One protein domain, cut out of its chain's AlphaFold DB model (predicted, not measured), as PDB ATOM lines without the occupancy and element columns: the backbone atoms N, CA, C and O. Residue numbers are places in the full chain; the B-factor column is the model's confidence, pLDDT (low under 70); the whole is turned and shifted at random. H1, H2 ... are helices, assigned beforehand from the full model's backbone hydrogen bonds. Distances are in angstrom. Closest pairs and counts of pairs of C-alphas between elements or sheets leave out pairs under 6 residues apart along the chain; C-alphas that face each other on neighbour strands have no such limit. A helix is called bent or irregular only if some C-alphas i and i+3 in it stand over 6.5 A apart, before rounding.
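This is residues 4 to 120 of the 150 residues of an uncharacterized protein of Cryomorpha ignava (UniProt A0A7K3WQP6). A long, thin helical hairpin makes the frame: the bent helix H3 runs the length of the domain, and H4 folds back along it, crossing it at a shallow angle, with the two spread apart toward the link that joins them. H1 lies along the H3a end of H3, away from H4, and its first residues, 4 to 10, stick out free; the short H2 forms the corner between H1 and H3. The printed part has 117 residues with four named helices, H1, H2, H3 and H4 in chain order, and no named strand; the class is all helix. The whole is only just loose, close to extended, with a radius of gyration of the C-alphas of 19.9 A, and spans 67 by 29 by 16 A, only just a rod.

The longest helix by residues is H3, residues 35 to 75, assigned as one helix by its hydrogen bonds but bent: C-alphas 46 and 49 are 6.6 A apart. Its arms are H3a, residues 35 to 46, 16.4 A long, and H3b, residues 49 to 75, 37.0 A long. C-alpha 35 is at (107.063, 21.818, 34.122) and C-alpha 75 at (53.750, 27.748, 58.818). H4, residues 84 to 118, is 49.7 A long and ends with C-alpha 118 at (102.965, 14.312, 40.771). H1, residues 4 to 25, is 31.3 A long and begins with C-alpha 4 at (69.962, 30.003, 37.322). H2 is residues 27 to 30.

H3 is the hub, touching three other helices. Its arms stand at a shallow tilt of 25 degrees, and H3b has a kink of 30 degrees near residue 64. H3b and H4 form a helical hairpin, opposite ways at a shallow tilt of 25 degrees. They touch through residues 51 to 63 of H3b and 95 to 107 of H4; the closest C-alphas, of Leu 52 and Ser 103, are 5.3 A apart. H4 touches H3a with residues 107 to 118 alone, opposite ways at a shallow tilt of 28 degrees; the closest C-alphas, of Thr 44 and Ser 111, are 5.6 A apart. H1 touches H3a with residues 18 to 25 alone, opposite ways at a shallow tilt of 4 degrees, the closest C-alphas being those of Phe 25 and Ala 38, 5.5 A. H1 and H3b are close but not clearly touching, and H1 and H4 are apart. H2 and H3a touch only at the corner, the closest C-alphas being those of Leu 29 and Lys 35, 4.4 A. Every O i to N i+4 pair is within hydrogen-bond range in H1, H3a and H4, and 21 of 23 are in H3b; H2 is too short for such a pair.

The C-alphas farthest apart, of Asp 32 and Gly 77, are 67.4 A apart. The printed part has no cut. The links H1 to H2 and H2 to H3 are tight, and H3 to H4, with 8 residues between them, is short. The mean pLDDT of the printed part is 74.7; 17 residues are under 70, namely 4 to 8, 74 to 75, 77 to 85 and 88.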
ATOM      1  N   THR A   4      68.942  30.360  38.317       57.97
ATOM      2  CA  THR A   4      69.962  30.003  37.322       57.97
ATOM      3  C   THR A   4      70.981  31.112  37.049       57.97
ATOM      4  O   THR A   4      72.107  30.808  36.660       57.97
ATOM      5  N   PHE A   5      70.642  32.387  37.284       63.59
ATOM      6  CA  PHE A   5      71.527  33.514  36.962       63.59
ATOM      7  C   PHE A   5      72.808  33.532  37.812       63.59
ATOM      8  O   PHE A   5      73.894  33.764  37.288       63.59
ATOM      9  N   LEU A   6      72.706  33.225  39.110       62.94
ATOM     10  CA  LEU A   6      73.862  33.193  40.016       62.94
ATOM     11  C   LEU A   6      74.821  32.039  39.696       62.94
ATOM     12  O   LEU A   6      76.036  32.211  39.761       62.94
ATOM     13  N   ILE A   7      74.282  30.883  39.298       67.00
ATOM     14  CA  ILE A   7      75.077  29.718  38.884       67.00
ATOM     15  C   ILE A   7      75.836  30.038  37.592       67.00
ATOM     16  O   ILE A   7      77.031  29.761  37.489       67.00
ATOM     17  N   LEU A   8      75.163  30.677  36.631       69.75
ATOM     18  CA  LEU A   8      75.773  31.105  35.375       69.75
ATOM     19  C   LEU A   8      76.881  32.144  35.611       69.75
ATOM     20  O   LEU A   8      77.963  32.025  35.043       69.75
ATOM     21  N   LEU A   9      76.646  33.126  36.487       74.25
ATOM     22  CA  LEU A   9      77.640  34.138  36.849       74.25
ATOM     23  C   LEU A   9      78.878  33.507  37.506       74.25
ATOM     24  O   LEU A   9      80.005  33.833  37.136       74.25
ATOM     25  N   GLY A  10      78.679  32.564  38.432       71.44
ATOM     26  CA  GLY A  10      79.771  31.816  39.057       71.44
ATOM     27  C   GLY A  10      80.583  30.996  38.048       71.44
ATOM     28  O   GLY A  10      81.811  30.982  38.114       71.44
ATOM     29  N   LEU A  11      79.914  30.376  37.071       74.81
ATOM     30  CA  LEU A  11      80.558  29.641  35.980       74.81
ATOM     31  C   LEU A  11      81.406  30.568  35.094       74.81
ATOM     32  O   LEU A  11      82.543  30.231  34.775       74.81
ATOM     33  N   ILE A  12      80.889  31.750  34.743       78.75
ATOM     34  CA  ILE A  12      81.614  32.748  33.940       78.75
ATOM     35  C   ILE A  12      82.880  33.212  34.669       78.75
ATOM     36  O   ILE A  12      83.961  33.213  34.078       78.75
ATOM     37  N   ILE A  13      82.767  33.553  35.957       80.00
ATOM     38  CA  ILE A  13      83.914  33.973  36.777       80.00
ATOM     39  C   ILE A  13      84.952  32.846  36.863       80.00
ATOM     40  O   ILE A  13      86.145  33.096  36.695       80.00
ATOM     41  N   TYR A  14      84.511  31.601  37.064       76.75
ATOM     42  CA  TYR A  14      85.408  30.450  37.118       76.75
ATOM     43  C   TYR A  14      86.140  30.212  35.791       76.75
ATOM     44  O   TYR A  14      87.355  30.029  35.797       76.75
ATOM     45  N   ILE A  15      85.439  30.255  34.654       80.19
ATOM     46  CA  ILE A  15      86.052  30.106  33.324       80.19
ATOM     47  C   ILE A  15      87.057  31.238  33.069       80.19
ATOM     48  O   ILE A  15      88.148  30.990  32.552       80.19
ATOM     49  N   GLY A  16      86.735  32.466  33.484       79.12
ATOM     50  CA  GLY A  16      87.651  33.607  33.439       79.12
ATOM     51  C   GLY A  16      88.933  33.360  34.241       79.12
ATOM     52  O   GLY A  16      90.034  33.475  33.711       79.12
ATOM     53  N   LEU A  17      88.819  32.926  35.496       80.25
ATOM     54  CA  LEU A  17      89.983  32.591  36.326       80.25
ATOM     55  C   LEU A  17      90.775  31.398  35.773       80.25
ATOM     56  O   LEU A  17      92.005  31.446  35.719       80.25
ATOM     57  N   ALA A  18      90.098  30.345  35.318       79.06
ATOM     58  CA  ALA A  18      90.739  29.161  34.754       79.06
ATOM     59  C   ALA A  18      91.505  29.489  33.465       79.06
ATOM     60  O   ALA A  18      92.643  29.048  33.302       79.06
ATOM     61  N   SER A  19      90.923  30.304  32.583       77.94
ATOM     62  CA  SER A  19      91.572  30.748  31.344       77.94
ATOM     63  C   SER A  19      92.793  31.626  31.614       77.94
ATOM     64  O   SER A  19      93.850  31.356  31.049       77.94
ATOM     65  N   VAL A  20      92.714  32.589  32.540       81.38
ATOM     66  CA  VAL A  20      93.882  33.389  32.961       81.38
ATOM     67  C   VAL A  20      94.988  32.483  33.504       81.38
ATOM     68  O   VAL A  20      96.153  32.624  33.136       81.38
ATOM     69  N   THR A  21      94.627  31.499  34.329       79.69
ATOM     70  CA  THR A  21      95.609  30.579  34.914       79.69
ATOM     71  C   THR A  21      96.248  29.682  33.850       79.69
ATOM     72  O   THR A  21      97.458  29.465  33.868       79.69
ATOM     73  N   LEU A  22      95.479  29.217  32.865       78.44
ATOM     74  CA  LEU A  22      96.016  28.493  31.712       78.44
ATOM     75  C   LEU A  22      96.968  29.363  30.889       78.44
ATOM     76  O   LEU A  22      98.061  28.909  30.577       78.44
ATOM     77  N   VAL A  23      96.614  30.611  30.589       81.25
ATOM     78  CA  VAL A  23      97.469  31.515  29.800       81.25
ATOM     79  C   VAL A  23      98.794  31.810  30.511       81.25
ATOM     80  O   VAL A  23      99.839  31.850  29.865       81.25
ATOM     81  N   VAL A  24      98.784  31.956  31.839       79.25
ATOM     82  CA  VAL A  24      99.995  32.247  32.626       79.25
ATOM     83  C   VAL A  24     100.875  31.006  32.822       79.25
ATOM     84  O   VAL A  24     102.100  31.099  32.734       79.25
ATOM     85  N   PHE A  25     100.280  29.836  33.078       77.62
ATOM     86  CA  PHE A  25     101.030  28.626  33.443       77.62
ATOM     87  C   PHE A  25     101.259  27.641  32.285       77.62
ATOM     88  O   PHE A  25     102.178  26.826  32.377       77.62
ATOM     89  N   ALA A  26     100.515  27.716  31.175       77.19
ATOM     90  CA  ALA A  26     100.770  26.888  29.989       77.19
ATOM     91  C   ALA A  26     102.156  27.126  29.360       77.19
ATOM     92  O   ALA A  26     102.816  26.136  29.043       77.19
ATOM     93  N   PRO A  27     102.682  28.365  29.254       77.69
ATOM     94  CA  PRO A  27     104.049  28.588  28.778       77.69
ATOM     95  C   PRO A  27     105.094  27.929  29.689       77.69
ATOM     96  O   PRO A  27     106.119  27.442  29.218       77.69
ATOM     97  N   MET A  28     104.821  27.845  30.999       79.00
ATOM     98  CA  MET A  28     105.710  27.177  31.956       79.00
ATOM     99  C   MET A  28     105.744  25.648  31.799       79.00
ATOM    100  O   MET A  28     106.652  25.020  32.343       79.00
ATOM    101  N   LEU A  29     104.819  25.034  31.047       75.75
ATOM    102  CA  LEU A  29     104.891  23.606  30.702       75.75
ATOM    103  C   LEU A  29     106.002  23.292  29.691       75.75
ATOM    104  O   LEU A  29     106.461  22.149  29.643       75.75
ATOM    105  N   LEU A  30     106.431  24.287  28.906       79.44
ATOM    106  CA  LEU A  30     107.503  24.157  27.914       79.44
ATOM    107  C   LEU A  30     108.902  24.291  28.537       79.44
ATOM    108  O   LEU A  30     109.894  23.966  27.895       79.44
ATOM    109  N   ILE A  31     108.987  24.753  29.788       83.25
ATOM    110  CA  ILE A  31     110.246  24.937  30.515       83.25
ATOM    111  C   ILE A  31     110.446  23.741  31.447       83.25
ATOM    112  O   ILE A  31     109.762  23.630  32.467       83.25
ATOM    113  N   ASP A  32     111.405  22.863  31.145       73.44
ATOM    114  CA  ASP A  32     111.588  21.607  31.889       73.44
ATOM    115  C   ASP A  32     111.818  21.805  33.398       73.44
ATOM    116  O   ASP A  32     111.285  21.038  34.201       73.44
ATOM    117  N   SER A  33     112.489  22.887  33.813       76.44
ATOM    118  CA  SER A  33     112.705  23.204  35.235       76.44
ATOM    119  C   SER A  33     111.435  23.615  35.994       76.44
ATOM    120  O   SER A  33     111.383  23.492  37.218       76.44
ATOM    121  N   LYS A  34     110.390  24.085  35.297       77.31
ATOM    122  CA  LYS A  34     109.122  24.556  35.893       77.31
ATOM    123  C   LYS A  34     107.914  23.694  35.528       77.31
ATOM    124  O   LYS A  34     106.837  23.869  36.101       77.31
ATOM    125  N   LYS A  35     108.099  22.713  34.649       78.00
ATOM    126  CA  LYS A  35     107.063  21.818  34.122       78.00
ATOM    127  C   LYS A  35     106.254  21.117  35.208       78.00
ATOM    128  O   LYS A  35     105.037  21.003  35.100       78.00
ATOM    129  N   LEU A  36     106.912  20.669  36.276       76.62
ATOM    130  CA  LEU A  36     106.248  19.965  37.374       76.62
ATOM    131  C   LEU A  36     105.380  20.906  38.227       76.62
ATOM    132  O   LEU A  36     104.276  20.539  38.627       76.62
ATOM    133  N   LEU A  37     105.835  22.143  38.437       77.12
ATOM    134  CA  LEU A  37     105.072  23.184  39.127       77.12
ATOM    135  C   LEU A  37     103.872  23.650  38.289       77.12
ATOM    136  O   LEU A  37     102.768  23.760  38.813       77.12
ATOM    137  N   ALA A  38     104.056  23.827  36.979       74.81
ATOM    138  CA  ALA A  38     102.973  24.162  36.059       74.81
ATOM    139  C   ALA A  38     101.896  23.062  36.006       74.81
ATOM    140  O   ALA A  38     100.707  23.359  36.108       74.81
ATOM    141  N   LYS A  39     102.298  21.781  35.950       77.56
ATOM    142  CA  LYS A  39     101.365  20.643  36.040       77.56
ATOM    143  C   LYS A  39     100.559  20.662  37.336       77.56
ATOM    144  O   LYS A  39      99.351  20.470  37.288       77.56
ATOM    145  N   LYS A  40     101.213  20.919  38.474       78.62
ATOM    146  CA  LYS A  40     100.552  21.015  39.783       78.62
ATOM    147  C   LYS A  40      99.460  22.083  39.783       78.62
ATOM    148  O   LYS A  40      98.336  21.766  40.146       78.62
ATOM    149  N   VAL A  41      99.780  23.297  39.327       77.75
ATOM    150  CA  VAL A  41      98.847  24.438  39.309       77.75
ATOM    151  C   VAL A  41      97.682  24.215  38.344       77.75
ATOM    152  O   VAL A  41      96.532  24.442  38.705       77.75
ATOM    153  N   ILE A  42      97.943  23.733  37.127       79.44
ATOM    154  CA  ILE A  42      96.879  23.508  36.137       79.44
ATOM    155  C   ILE A  42      95.923  22.408  36.611       79.44
ATOM    156  O   ILE A  42      94.706  22.556  36.502       79.44
ATOM    157  N   LEU A  43      96.457  21.320  37.176       78.88
ATOM    158  CA  LEU A  43      95.630  20.208  37.637       78.88
ATOM    159  C   LEU A  43      94.803  20.578  38.875       78.88
ATOM    160  O   LEU A  43      93.645  20.175  38.969       78.88
ATOM    161  N   THR A  44      95.355  21.362  39.810       77.25
ATOM    162  CA  THR A  44      94.572  21.848  40.954       77.25
ATOM    163  C   THR A  44      93.467  22.788  40.521       77.25
ATOM    164  O   THR A  44      92.348  22.608  40.993       77.25
ATOM    165  N   VAL A  45      93.733  23.719  39.596       75.62
ATOM    166  CA  VAL A  45      92.708  24.616  39.033       75.62
ATOM    167  C   VAL A  45      91.576  23.802  38.420       75.62
ATOM    168  O   VAL A  45      90.425  24.015  38.794       75.62
ATOM    169  N   LEU A  46      91.903  22.804  37.593       78.19
ATOM    170  CA  LEU A  46      90.926  21.931  36.941       78.19
ATOM    171  C   LEU A  46      90.030  21.177  37.940       78.19
ATOM    172  O   LEU A  46      88.845  20.985  37.675       78.19
ATOM    173  N   ILE A  47      90.577  20.767  39.089       76.69
ATOM    174  CA  ILE A  47      89.868  19.977  40.112       76.69
ATOM    175  C   ILE A  47      89.065  20.854  41.092       76.69
ATOM    176  O   ILE A  47      88.122  20.365  41.722       76.69
ATOM    177  N   SER A  48      89.352  22.157  41.170       72.81
ATOM    178  CA  SER A  48      88.622  23.113  42.024       72.81
ATOM    179  C   SER A  48      87.128  23.170  41.727       72.81
ATOM    180  O   SER A  48      86.316  23.145  42.649       72.81
ATOM    181  N   PHE A  49      86.744  23.233  40.452       71.69
ATOM    182  CA  PHE A  49      85.339  23.400  40.078       71.69
ATOM    183  C   PHE A  49      84.487  22.146  40.253       71.69
ATOM    184  O   PHE A  49      83.409  22.263  40.834       71.69
ATOM    185  N   PRO A  50      84.959  20.940  39.880       72.81
ATOM    186  CA  PRO A  50      84.300  19.704  40.279       72.81
ATOM    187  C   PRO A  50      84.123  19.596  41.799       72.81
ATOM    188  O   PRO A  50      83.038  19.239  42.246       72.81
ATOM    189  N   CYS A  51      85.136  19.961  42.601       76.56
ATOM    190  CA  CYS A  51      85.003  19.975  44.065       76.56
ATOM    191  C   CYS A  51      83.887  20.915  44.529       76.56
ATOM    192  O   CYS A  51      83.062  20.529  45.355       76.56
ATOM    193  N   LEU A  52      83.842  22.131  43.986       70.56
ATOM    194  CA  LEU A  52      82.853  23.137  44.364       70.56
ATOM    195  C   LEU A  52      81.430  22.730  43.945       70.56
ATOM    196  O   LEU A  52      80.492  22.912  44.715       70.56
ATOM    197  N   LEU A  53      81.270  22.109  42.770       74.00
ATOM    198  CA  LEU A  53      79.987  21.560  42.320       74.00
ATOM    199  C   LEU A  53      79.507  20.404  43.200       74.00
ATOM    200  O   LEU A  53      78.349  20.397  43.610       74.00
ATOM    201  N   VAL A  54      80.384  19.437  43.499       78.06
ATOM    202  CA  VAL A  54      80.035  18.269  44.323       78.06
ATOM    203  C   VAL A  54      79.635  18.706  45.731       78.06
ATOM    204  O   VAL A  54      78.591  18.284  46.225       78.06
ATOM    205  N   MET A  55      80.410  19.592  46.358       75.00
ATOM    206  CA  MET A  55      80.092  20.088  47.700       75.00
ATOM    207  C   MET A  55      78.864  20.991  47.704       75.00
ATOM    208  O   MET A  55      78.035  20.871  48.602       75.00
ATOM    209  N   GLY A  56      78.685  21.824  46.676       71.38
ATOM    210  CA  GLY A  56      77.461  22.597  46.485       71.38
ATOM    211  C   GLY A  56      76.226  21.697  46.430       71.38
ATOM    212  O   GLY A  56      75.291  21.910  47.194       71.38
ATOM    213  N   LEU A  57      76.242  20.648  45.602       79.06
ATOM    214  CA  LEU A  57      75.143  19.679  45.494       79.06
ATOM    215  C   LEU A  57      74.883  18.939  46.811       79.06
ATOM    216  O   LEU A  57      73.735  18.859  47.245       79.06
ATOM    217  N   LEU A  58      75.932  18.431  47.464       79.44
ATOM    218  CA  LEU A  58      75.805  17.729  48.743       79.44
ATOM    219  C   LEU A  58      75.217  18.634  49.823       79.44
ATOM    220  O   LEU A  58      74.282  18.236  50.514       79.44
ATOM    221  N   CYS A  59      75.710  19.867  49.943       74.50
ATOM    222  CA  CYS A  59      75.158  20.830  50.879       74.50
ATOM    223  C   CYS A  59      73.717  21.192  50.521       74.50
ATOM    224  O   CYS A  59      72.899  21.234  51.430       74.50
ATOM    225  N   VAL A  60      73.366  21.405  49.245       74.50
ATOM    226  CA  VAL A  60      71.962  21.643  48.856       74.50
ATOM    227  C   VAL A  60      71.085  20.501  49.357       74.50
ATOM    228  O   VAL A  60      70.096  20.773  50.022       74.50
ATOM    229  N   ILE A  61      71.464  19.241  49.124       77.00
ATOM    230  CA  ILE A  61      70.690  18.072  49.572       77.00
ATOM    231  C   ILE A  61      70.573  18.038  51.105       77.00
ATOM    232  O   ILE A  61      69.474  17.884  51.636       77.00
ATOM    233  N   ILE A  62      71.691  18.219  51.815       77.38
ATOM    234  CA  ILE A  62      71.738  18.165  53.283       77.38
ATOM    235  C   ILE A  62      70.938  19.309  53.911       77.38
ATOM    236  O   ILE A  62      70.282  19.085  54.921       77.38
ATOM    237  N   PHE A  63      70.964  20.512  53.331       72.88
ATOM    238  CA  PHE A  63      70.261  21.690  53.850       72.88
ATOM    239  C   PHE A  63      68.812  21.812  53.359       72.88
ATOM    240  O   PHE A  63      68.019  22.487  54.017       72.88
ATOM    241  N   LEU A  64      68.425  21.133  52.272       73.06
ATOM    242  CA  LEU A  64      67.038  21.092  51.794       73.06
ATOM    243  C   LEU A  64      66.109  20.495  52.860       73.06
ATOM    244  O   LEU A  64      65.014  21.008  53.084       73.06
ATOM    245  N   ILE A  65      66.564  19.439  53.541       70.94
ATOM    246  CA  ILE A  65      65.783  18.734  54.566       70.94
ATOM    247  C   ILE A  65      65.520  19.646  55.783       70.94
ATOM    248  O   ILE A  65      64.350  19.871  56.096       70.94
ATOM    249  N   PRO A  66      66.534  20.254  56.435       72.44
ATOM    250  CA  PRO A  66      66.322  21.267  57.463       72.44
ATOM    251  C   PRO A  66      65.452  22.430  56.988       72.44
ATOM    252  O   PRO A  66      64.566  22.849  57.724       72.44
ATOM    253  N   ALA A  67      65.657  22.941  55.769       72.38
ATOM    254  CA  ALA A  67      64.876  24.064  55.249       72.38
ATOM    255  C   ALA A  67      63.379  23.729  55.131       72.38
ATOM    256  O   ALA A  67      62.540  24.543  55.519       72.38
ATOM    257  N   LEU A  68      63.039  22.522  54.668       72.25
ATOM    258  CA  LEU A  68      61.662  22.017  54.630       72.25
ATOM    259  C   LEU A  68      61.059  21.892  56.036       72.25
ATOM    260  O   LEU A  68      59.915  22.295  56.249       72.25
ATOM    261  N   VAL A  69      61.833  21.392  57.003       73.88
ATOM    262  CA  VAL A  69      61.399  21.274  58.406       73.88
ATOM    263  C   VAL A  69      61.156  22.651  59.028       73.88
ATOM    264  O   VAL A  69      60.113  22.872  59.639       73.88
ATOM    265  N   PHE A  70      62.067  23.607  58.828       73.75
ATOM    266  CA  PHE A  70      61.904  24.985  59.301       73.75
ATOM    267  C   PHE A  70      60.700  25.679  58.659       73.75
ATOM    268  O   PHE A  70      59.968  26.385  59.349       73.75
ATOM    269  N   PHE A  71      60.458  25.455  57.364       70.81
ATOM    270  CA  PHE A  71      59.284  25.985  56.672       70.81
ATOM    271  C   PHE A  71      57.977  25.422  57.245       70.81
ATOM    272  O   PHE A  71      57.035  26.176  57.494       70.81
ATOM    273  N   TRP A  72      57.930  24.114  57.515       74.25
ATOM    274  CA  TRP A  72      56.774  23.478  58.149       74.25
ATOM    275  C   TRP A  72      56.525  24.019  59.566       74.25
ATOM    276  O   TRP A  72      55.394  24.379  59.891       74.25
ATOM    277  N   LEU A  73      57.576  24.173  60.379       71.56
ATOM    278  CA  LEU A  73      57.488  24.746  61.730       71.56
ATOM    279  C   LEU A  73      57.034  26.215  61.727       71.56
ATOM    280  O   LEU A  73      56.250  26.618  62.587       71.56
ATOM    281  N   ALA A  74      57.498  27.009  60.756       69.12
ATOM    282  CA  ALA A  74      57.106  28.408  60.600       69.12
ATOM    283  C   ALA A  74      55.629  28.551  60.195       69.12
ATOM    284  O   ALA A  74      54.909  29.355  60.787       69.12
ATOM    285  N   ASN A  75      55.156  27.742  59.240       69.19
ATOM    286  CA  ASN A  75      53.750  27.748  58.818       69.19
ATOM    287  C   ASN A  75      52.805  27.144  59.866       69.19
ATOM    288  O   ASN A  75      51.641  27.528  59.923       69.19
ATOM    289  N   GLY A  76      53.296  26.232  60.710       70.94
ATOM    290  CA  GLY A  76      52.540  25.659  61.826       70.94
ATOM    291  C   GLY A  76      52.357  26.600  63.023       70.94
ATOM    292  O   GLY A  76      51.739  26.200  64.004       70.94
ATOM    293  N   GLY A  77      52.893  27.826  62.976       65.81
ATOM    294  CA  GLY A  77      52.759  28.815  64.053       65.81
ATOM    295  C   GLY A  77      53.626  28.543  65.289       65.81
ATOM    296  O   GLY A  77      53.468  29.226  66.297       65.81
ATOM    297  N   TYR A  78      54.551  27.578  65.220       65.44
ATOM    298  CA  TYR A  78      55.437  27.201  66.332       65.44
ATOM    299  C   TYR A  78      56.612  28.165  66.524       65.44
ATOM    300  O   TYR A  78      57.209  28.211  67.598       65.44
ATOM    301  N   ILE A  79      56.956  28.932  65.488       63.94
ATOM    302  CA  ILE A  79      58.006  29.947  65.542       63.94
ATOM    303  C   ILE A  79      57.309  31.311  65.683       63.94
ATOM    304  O   ILE A  79      56.465  31.637  64.842       63.94
ATOM    305  N   PRO A  80      57.623  32.126  66.715       62.31
ATOM    306  CA  PRO A  80      57.096  33.488  66.821       62.31
ATOM    307  C   PRO A  80      57.447  34.272  65.552       62.31
ATOM    308  O   PRO A  80      58.394  33.890  64.867       62.31
ATOM    309  N   LYS A  81      56.701  35.350  65.247       62.09
ATOM    310  CA  LYS A  81      56.787  36.199  64.032       62.09
ATOM    311  C   LYS A  81      58.162  36.865  63.826       62.09
ATOM    312  O   LYS A  81      58.284  38.079  63.713       62.09
ATOM    313  N   THR A  82      59.218  36.073  63.770       61.84
ATOM    314  CA  THR A  82      60.525  36.448  63.277       61.84
ATOM    315  C   THR A  82      60.321  36.688  61.789       61.84
ATOM    316  O   THR A  82      59.779  35.810  61.110       61.84
ATOM    317  N   PRO A  83      60.679  37.863  61.258       68.06
ATOM    318  CA  PRO A  83      60.496  38.131  59.843       68.06
ATOM    319  C   PRO A  83      61.249  37.066  59.044       68.06
ATOM    320  O   PRO A  83      62.468  36.936  59.156       68.06
ATOM    321  N   ILE A  84      60.504  36.301  58.241       68.31
ATOM    322  CA  ILE A  84      60.983  35.176  57.414       68.31
ATOM    323  C   ILE A  84      62.217  35.579  56.589       68.31
ATOM    324  O   ILE A  84      63.115  34.775  56.354       68.31
ATOM    325  N   ILE A  85      62.297  36.861  56.227       68.94
ATOM    326  CA  ILE A  85      63.422  37.487  55.530       68.94
ATOM    327  C   ILE A  85      64.729  37.394  56.341       68.94
ATOM    328  O   ILE A  85      65.751  37.006  55.783       68.94
ATOM    329  N   ILE A  86      64.718  37.698  57.646       72.06
ATOM    330  CA  ILE A  86      65.928  37.642  58.490       72.06
ATOM    331  C   ILE A  86      66.392  36.192  58.659       72.06
ATOM    332  O   ILE A  86      67.582  35.909  58.528       72.06
ATOM    333  N   LEU A  87      65.455  35.264  58.876       71.56
ATOM    334  CA  LEU A  87      65.766  33.836  58.984       71.56
ATOM    335  C   LEU A  87      66.362  33.295  57.672       71.56
ATOM    336  O   LEU A  87      67.337  32.547  57.694       71.56
ATOM    337  N   GLY A  88      65.815  33.728  56.532       69.25
ATOM    338  CA  GLY A  88      66.323  33.393  55.204       69.25
ATOM    339  C   GLY A  88      67.730  33.932  54.948       69.25
ATOM    340  O   GLY A  88      68.569  33.204  54.422       69.25
ATOM    341  N   ILE A  89      68.025  35.169  55.365       74.38
ATOM    342  CA  ILE A  89      69.362  35.771  55.228       74.38
ATOM    343  C   ILE A  89      70.390  35.023  56.087       74.38
ATOM    344  O   ILE A  89      71.456  34.671  55.585       74.38
ATOM    345  N   ILE A  90      70.072  34.739  57.355       76.88
ATOM    346  CA  ILE A  90      70.969  33.995  58.255       76.88
ATOM    347  C   ILE A  90      71.198  32.575  57.721       76.88
ATOM    348  O   ILE A  90      72.339  32.119  57.660       76.88
ATOM    349  N   GLY A  91      70.137  31.900  57.268       73.25
ATOM    350  CA  GLY A  91      70.231  30.572  56.663       73.25
ATOM    351  C   GLY A  91      71.094  30.560  55.402       73.25
ATOM    352  O   GLY A  91      71.960  29.699  55.263       73.25
ATOM    353  N   ALA A  92      70.925  31.547  54.517       72.75
ATOM    354  CA  ALA A  92      71.744  31.690  53.317       72.75
ATOM    355  C   ALA A  92      73.220  31.957  53.652       72.75
ATOM    356  O   ALA A  92      74.097  31.362  53.031       72.75
ATOM    357  N   LEU A  93      73.505  32.792  54.656       77.69
ATOM    358  CA  LEU A  93      74.868  33.045  55.132       77.69
ATOM    359  C   LEU A  93      75.529  31.767  55.649       77.69
ATOM    360  O   LEU A  93      76.609  31.409  55.186       77.69
ATOM    361  N   VAL A  94      74.862  31.039  56.547       79.12
ATOM    362  CA  VAL A  94      75.380  29.775  57.098       79.12
ATOM    363  C   VAL A  94      75.579  28.736  55.997       79.12
ATOM    364  O   VAL A  94      76.588  28.028  55.997       79.12
ATOM    365  N   PHE A  95      74.656  28.670  55.038       74.75
ATOM    366  CA  PHE A  95      74.755  27.781  53.888       74.75
ATOM    367  C   PHE A  95      75.976  28.108  53.024       74.75
ATOM    368  O   PHE A  95      76.810  27.237  52.788       74.75
ATOM    369  N   VAL A  96      76.124  29.367  52.601       74.19
ATOM    370  CA  VAL A  96      77.249  29.812  51.765       74.19
ATOM    371  C   VAL A  96      78.576  29.617  52.492       74.19
ATOM    372  O   VAL A  96      79.516  29.094  51.896       74.19
ATOM    373  N   SER A  97      78.657  29.965  53.779       78.19
ATOM    374  CA  SER A  97      79.855  29.735  54.590       78.19
ATOM    375  C   SER A  97      80.184  28.249  54.695       78.19
ATOM    376  O   SER A  97      81.325  27.870  54.455       78.19
ATOM    377  N   SER A  98      79.197  27.391  54.965       77.19
ATOM    378  CA  SER A  98      79.414  25.941  55.057       77.19
ATOM    379  C   SER A  98      79.887  25.355  53.729       77.19
ATOM    380  O   SER A  98      80.874  24.619  53.706       77.19
ATOM    381  N   VAL A  99      79.237  25.718  52.616       74.94
ATOM    382  CA  VAL A  99      79.645  25.309  51.262       74.94
ATOM    383  C   VAL A  99      81.068  25.775  50.976       74.94
ATOM    384  O   VAL A  99      81.885  24.978  50.522       74.94
ATOM    385  N   ALA A 100      81.400  27.032  51.276       74.19
ATOM    386  CA  ALA A 100      82.729  27.581  51.034       74.19
ATOM    387  C   ALA A 100      83.806  26.870  51.865       74.19
ATOM    388  O   ALA A 100      84.803  26.416  51.305       74.19
ATOM    389  N   THR A 101      83.606  26.711  53.178       80.12
ATOM    390  CA  THR A 101      84.583  26.064  54.067       80.12
ATOM    391  C   THR A 101      84.799  24.602  53.689       80.12
ATOM    392  O   THR A 101      85.938  24.144  53.600       80.12
ATOM    393  N   THR A 102      83.721  23.865  53.418       78.50
ATOM    394  CA  THR A 102      83.815  22.446  53.058       78.50
ATOM    395  C   THR A 102      84.381  22.235  51.652       78.50
ATOM    396  O   THR A 102      85.191  21.327  51.455       78.50
ATOM    397  N   SER A 103      84.062  23.112  50.694       73.12
ATOM    398  CA  SER A 103      84.672  23.105  49.354       73.12
ATOM    399  C   SER A 103      86.162  23.430  49.401       73.12
ATOM    400  O   SER A 103      86.946  22.758  48.737       73.12
ATOM    401  N   LEU A 104      86.572  24.419  50.205       77.19
ATOM    402  CA  LEU A 104      87.985  24.755  50.411       77.19
ATOM    403  C   LEU A 104      88.748  23.593  51.045       77.19
ATOM    404  O   LEU A 104      89.866  23.297  50.624       77.19
ATOM    405  N   TYR A 105      88.142  22.912  52.020       79.38
ATOM    406  CA  TYR A 105      88.741  21.734  52.637       79.38
ATOM    407  C   TYR A 105      88.901  20.583  51.633       79.38
ATOM    408  O   TYR A 105      89.996  20.031  51.507       79.38
ATOM    409  N   LEU A 106      87.855  20.270  50.856       78.75
ATOM    410  CA  LEU A 106      87.920  19.236  49.818       78.75
ATOM    411  C   LEU A 106      88.961  19.583  48.746       78.75
ATOM    412  O   LEU A 106      89.759  18.733  48.349       78.75
ATOM    413  N   TRP A 107      88.997  20.843  48.315       77.44
ATOM    414  CA  TRP A 107      89.983  21.331  47.358       77.44
ATOM    415  C   TRP A 107      91.411  21.213  47.894       77.44
ATOM    416  O   TRP A 107      92.292  20.736  47.176       77.44
ATOM    417  N   PHE A 108      91.653  21.590  49.152       78.31
ATOM    418  CA  PHE A 108      92.959  21.444  49.797       78.31
ATOM    419  C   PHE A 108      93.389  19.974  49.877       78.31
ATOM    420  O   PHE A 108      94.528  19.640  49.539       78.31
ATOM    421  N   PHE A 109      92.469  19.091  50.266       78.81
ATOM    422  CA  PHE A 109      92.707  17.655  50.361       78.81
ATOM    423  C   PHE A 109      93.055  17.048  48.994       78.81
ATOM    424  O   PHE A 109      94.095  16.400  48.845       78.81
ATOM    425  N   MET A 110      92.255  17.334  47.963       76.00
ATOM    426  CA  MET A 110      92.519  16.880  46.595       76.00
ATOM    427  C   MET A 110      93.826  17.458  46.045       76.00
ATOM    428  O   MET A 110      94.617  16.730  45.447       76.00
ATOM    429  N   SER A 111      94.111  18.735  46.315       73.56
ATOM    430  CA  SER A 111      95.369  19.380  45.928       73.56
ATOM    431  C   SER A 111      96.578  18.675  46.540       73.56
ATOM    432  O   SER A 111      97.523  18.344  45.829       73.56
ATOM    433  N   LYS A 112      96.544  18.345  47.833       76.81
ATOM    434  CA  LYS A 112      97.615  17.577  48.492       76.81
ATOM    435  C   LYS A 112      97.840  16.208  47.841       76.81
ATOM    436  O   LYS A 112      98.994  15.838  47.616       76.81
ATOM    437  N   ILE A 113      96.768  15.491  47.496       78.12
ATOM    438  CA  ILE A 113      96.850  14.191  46.807       78.12
ATOM    439  C   ILE A 113      97.516  14.342  45.436       78.12
ATOM    440  O   ILE A 113      98.429  13.584  45.108       78.12
ATOM    441  N   ILE A 114      97.098  15.339  44.654       77.81
ATOM    442  CA  ILE A 114      97.661  15.638  43.330       77.81
ATOM    443  C   ILE A 114      99.153  15.945  43.432       77.81
ATOM    444  O   ILE A 114      99.949  15.383  42.685       77.81
ATOM    445  N   PHE A 115      99.541  16.816  44.367       76.56
ATOM    446  CA  PHE A 115     100.937  17.196  44.560       76.56
ATOM    447  C   PHE A 115     101.799  15.985  44.929       76.56
ATOM    448  O   PHE A 115     102.859  15.807  44.335       76.56
ATOM    449  N   LYS A 116     101.331  15.129  45.849       76.19
ATOM    450  CA  LYS A 116     102.032  13.894  46.235       76.19
ATOM    451  C   LYS A 116     102.148  12.909  45.068       76.19
ATOM    452  O   LYS A 116     103.240  12.400  44.840       76.19
ATOM    453  N   ARG A 117     101.079  12.706  44.284       75.88
ATOM    454  CA  ARG A 117     101.119  11.849  43.084       75.88
ATOM    455  C   ARG A 117     102.064  12.383  42.008       75.88
ATOM    456  O   ARG A 117     102.808  11.603  41.435       75.88
ATOM    457  N   LEU A 118     102.062  13.692  41.749       78.38
ATOM    458  CA  LEU A 118     102.965  14.312  40.771       78.38
ATOM    459  C   LEU A 118     104.434  14.275  41.213       78.38
ATOM    460  O   LEU A 118     105.311  14.214  40.359       78.38
ATOM    461  N   ASP A 119     104.699  14.278  42.522       78.38
ATOM    462  CA  ASP A 119     106.039  14.095  43.095       78.38
ATOM    463  C   ASP A 119     106.442  12.612  43.243       78.38
ATOM    464  O   ASP A 119     107.492  12.337  43.825       78.38
ATOM    465  N   ASN A 120     105.629  11.655  42.769       76.25
ATOM    466  CA  ASN A 120     105.810  10.207  42.981       76.25
ATOM    467  C   ASN A 120     106.009   9.816  44.462       76.25
ATOM    468  O   ASN A 120     106.684   8.836  44.774       76.25
TER     469      ASN A 120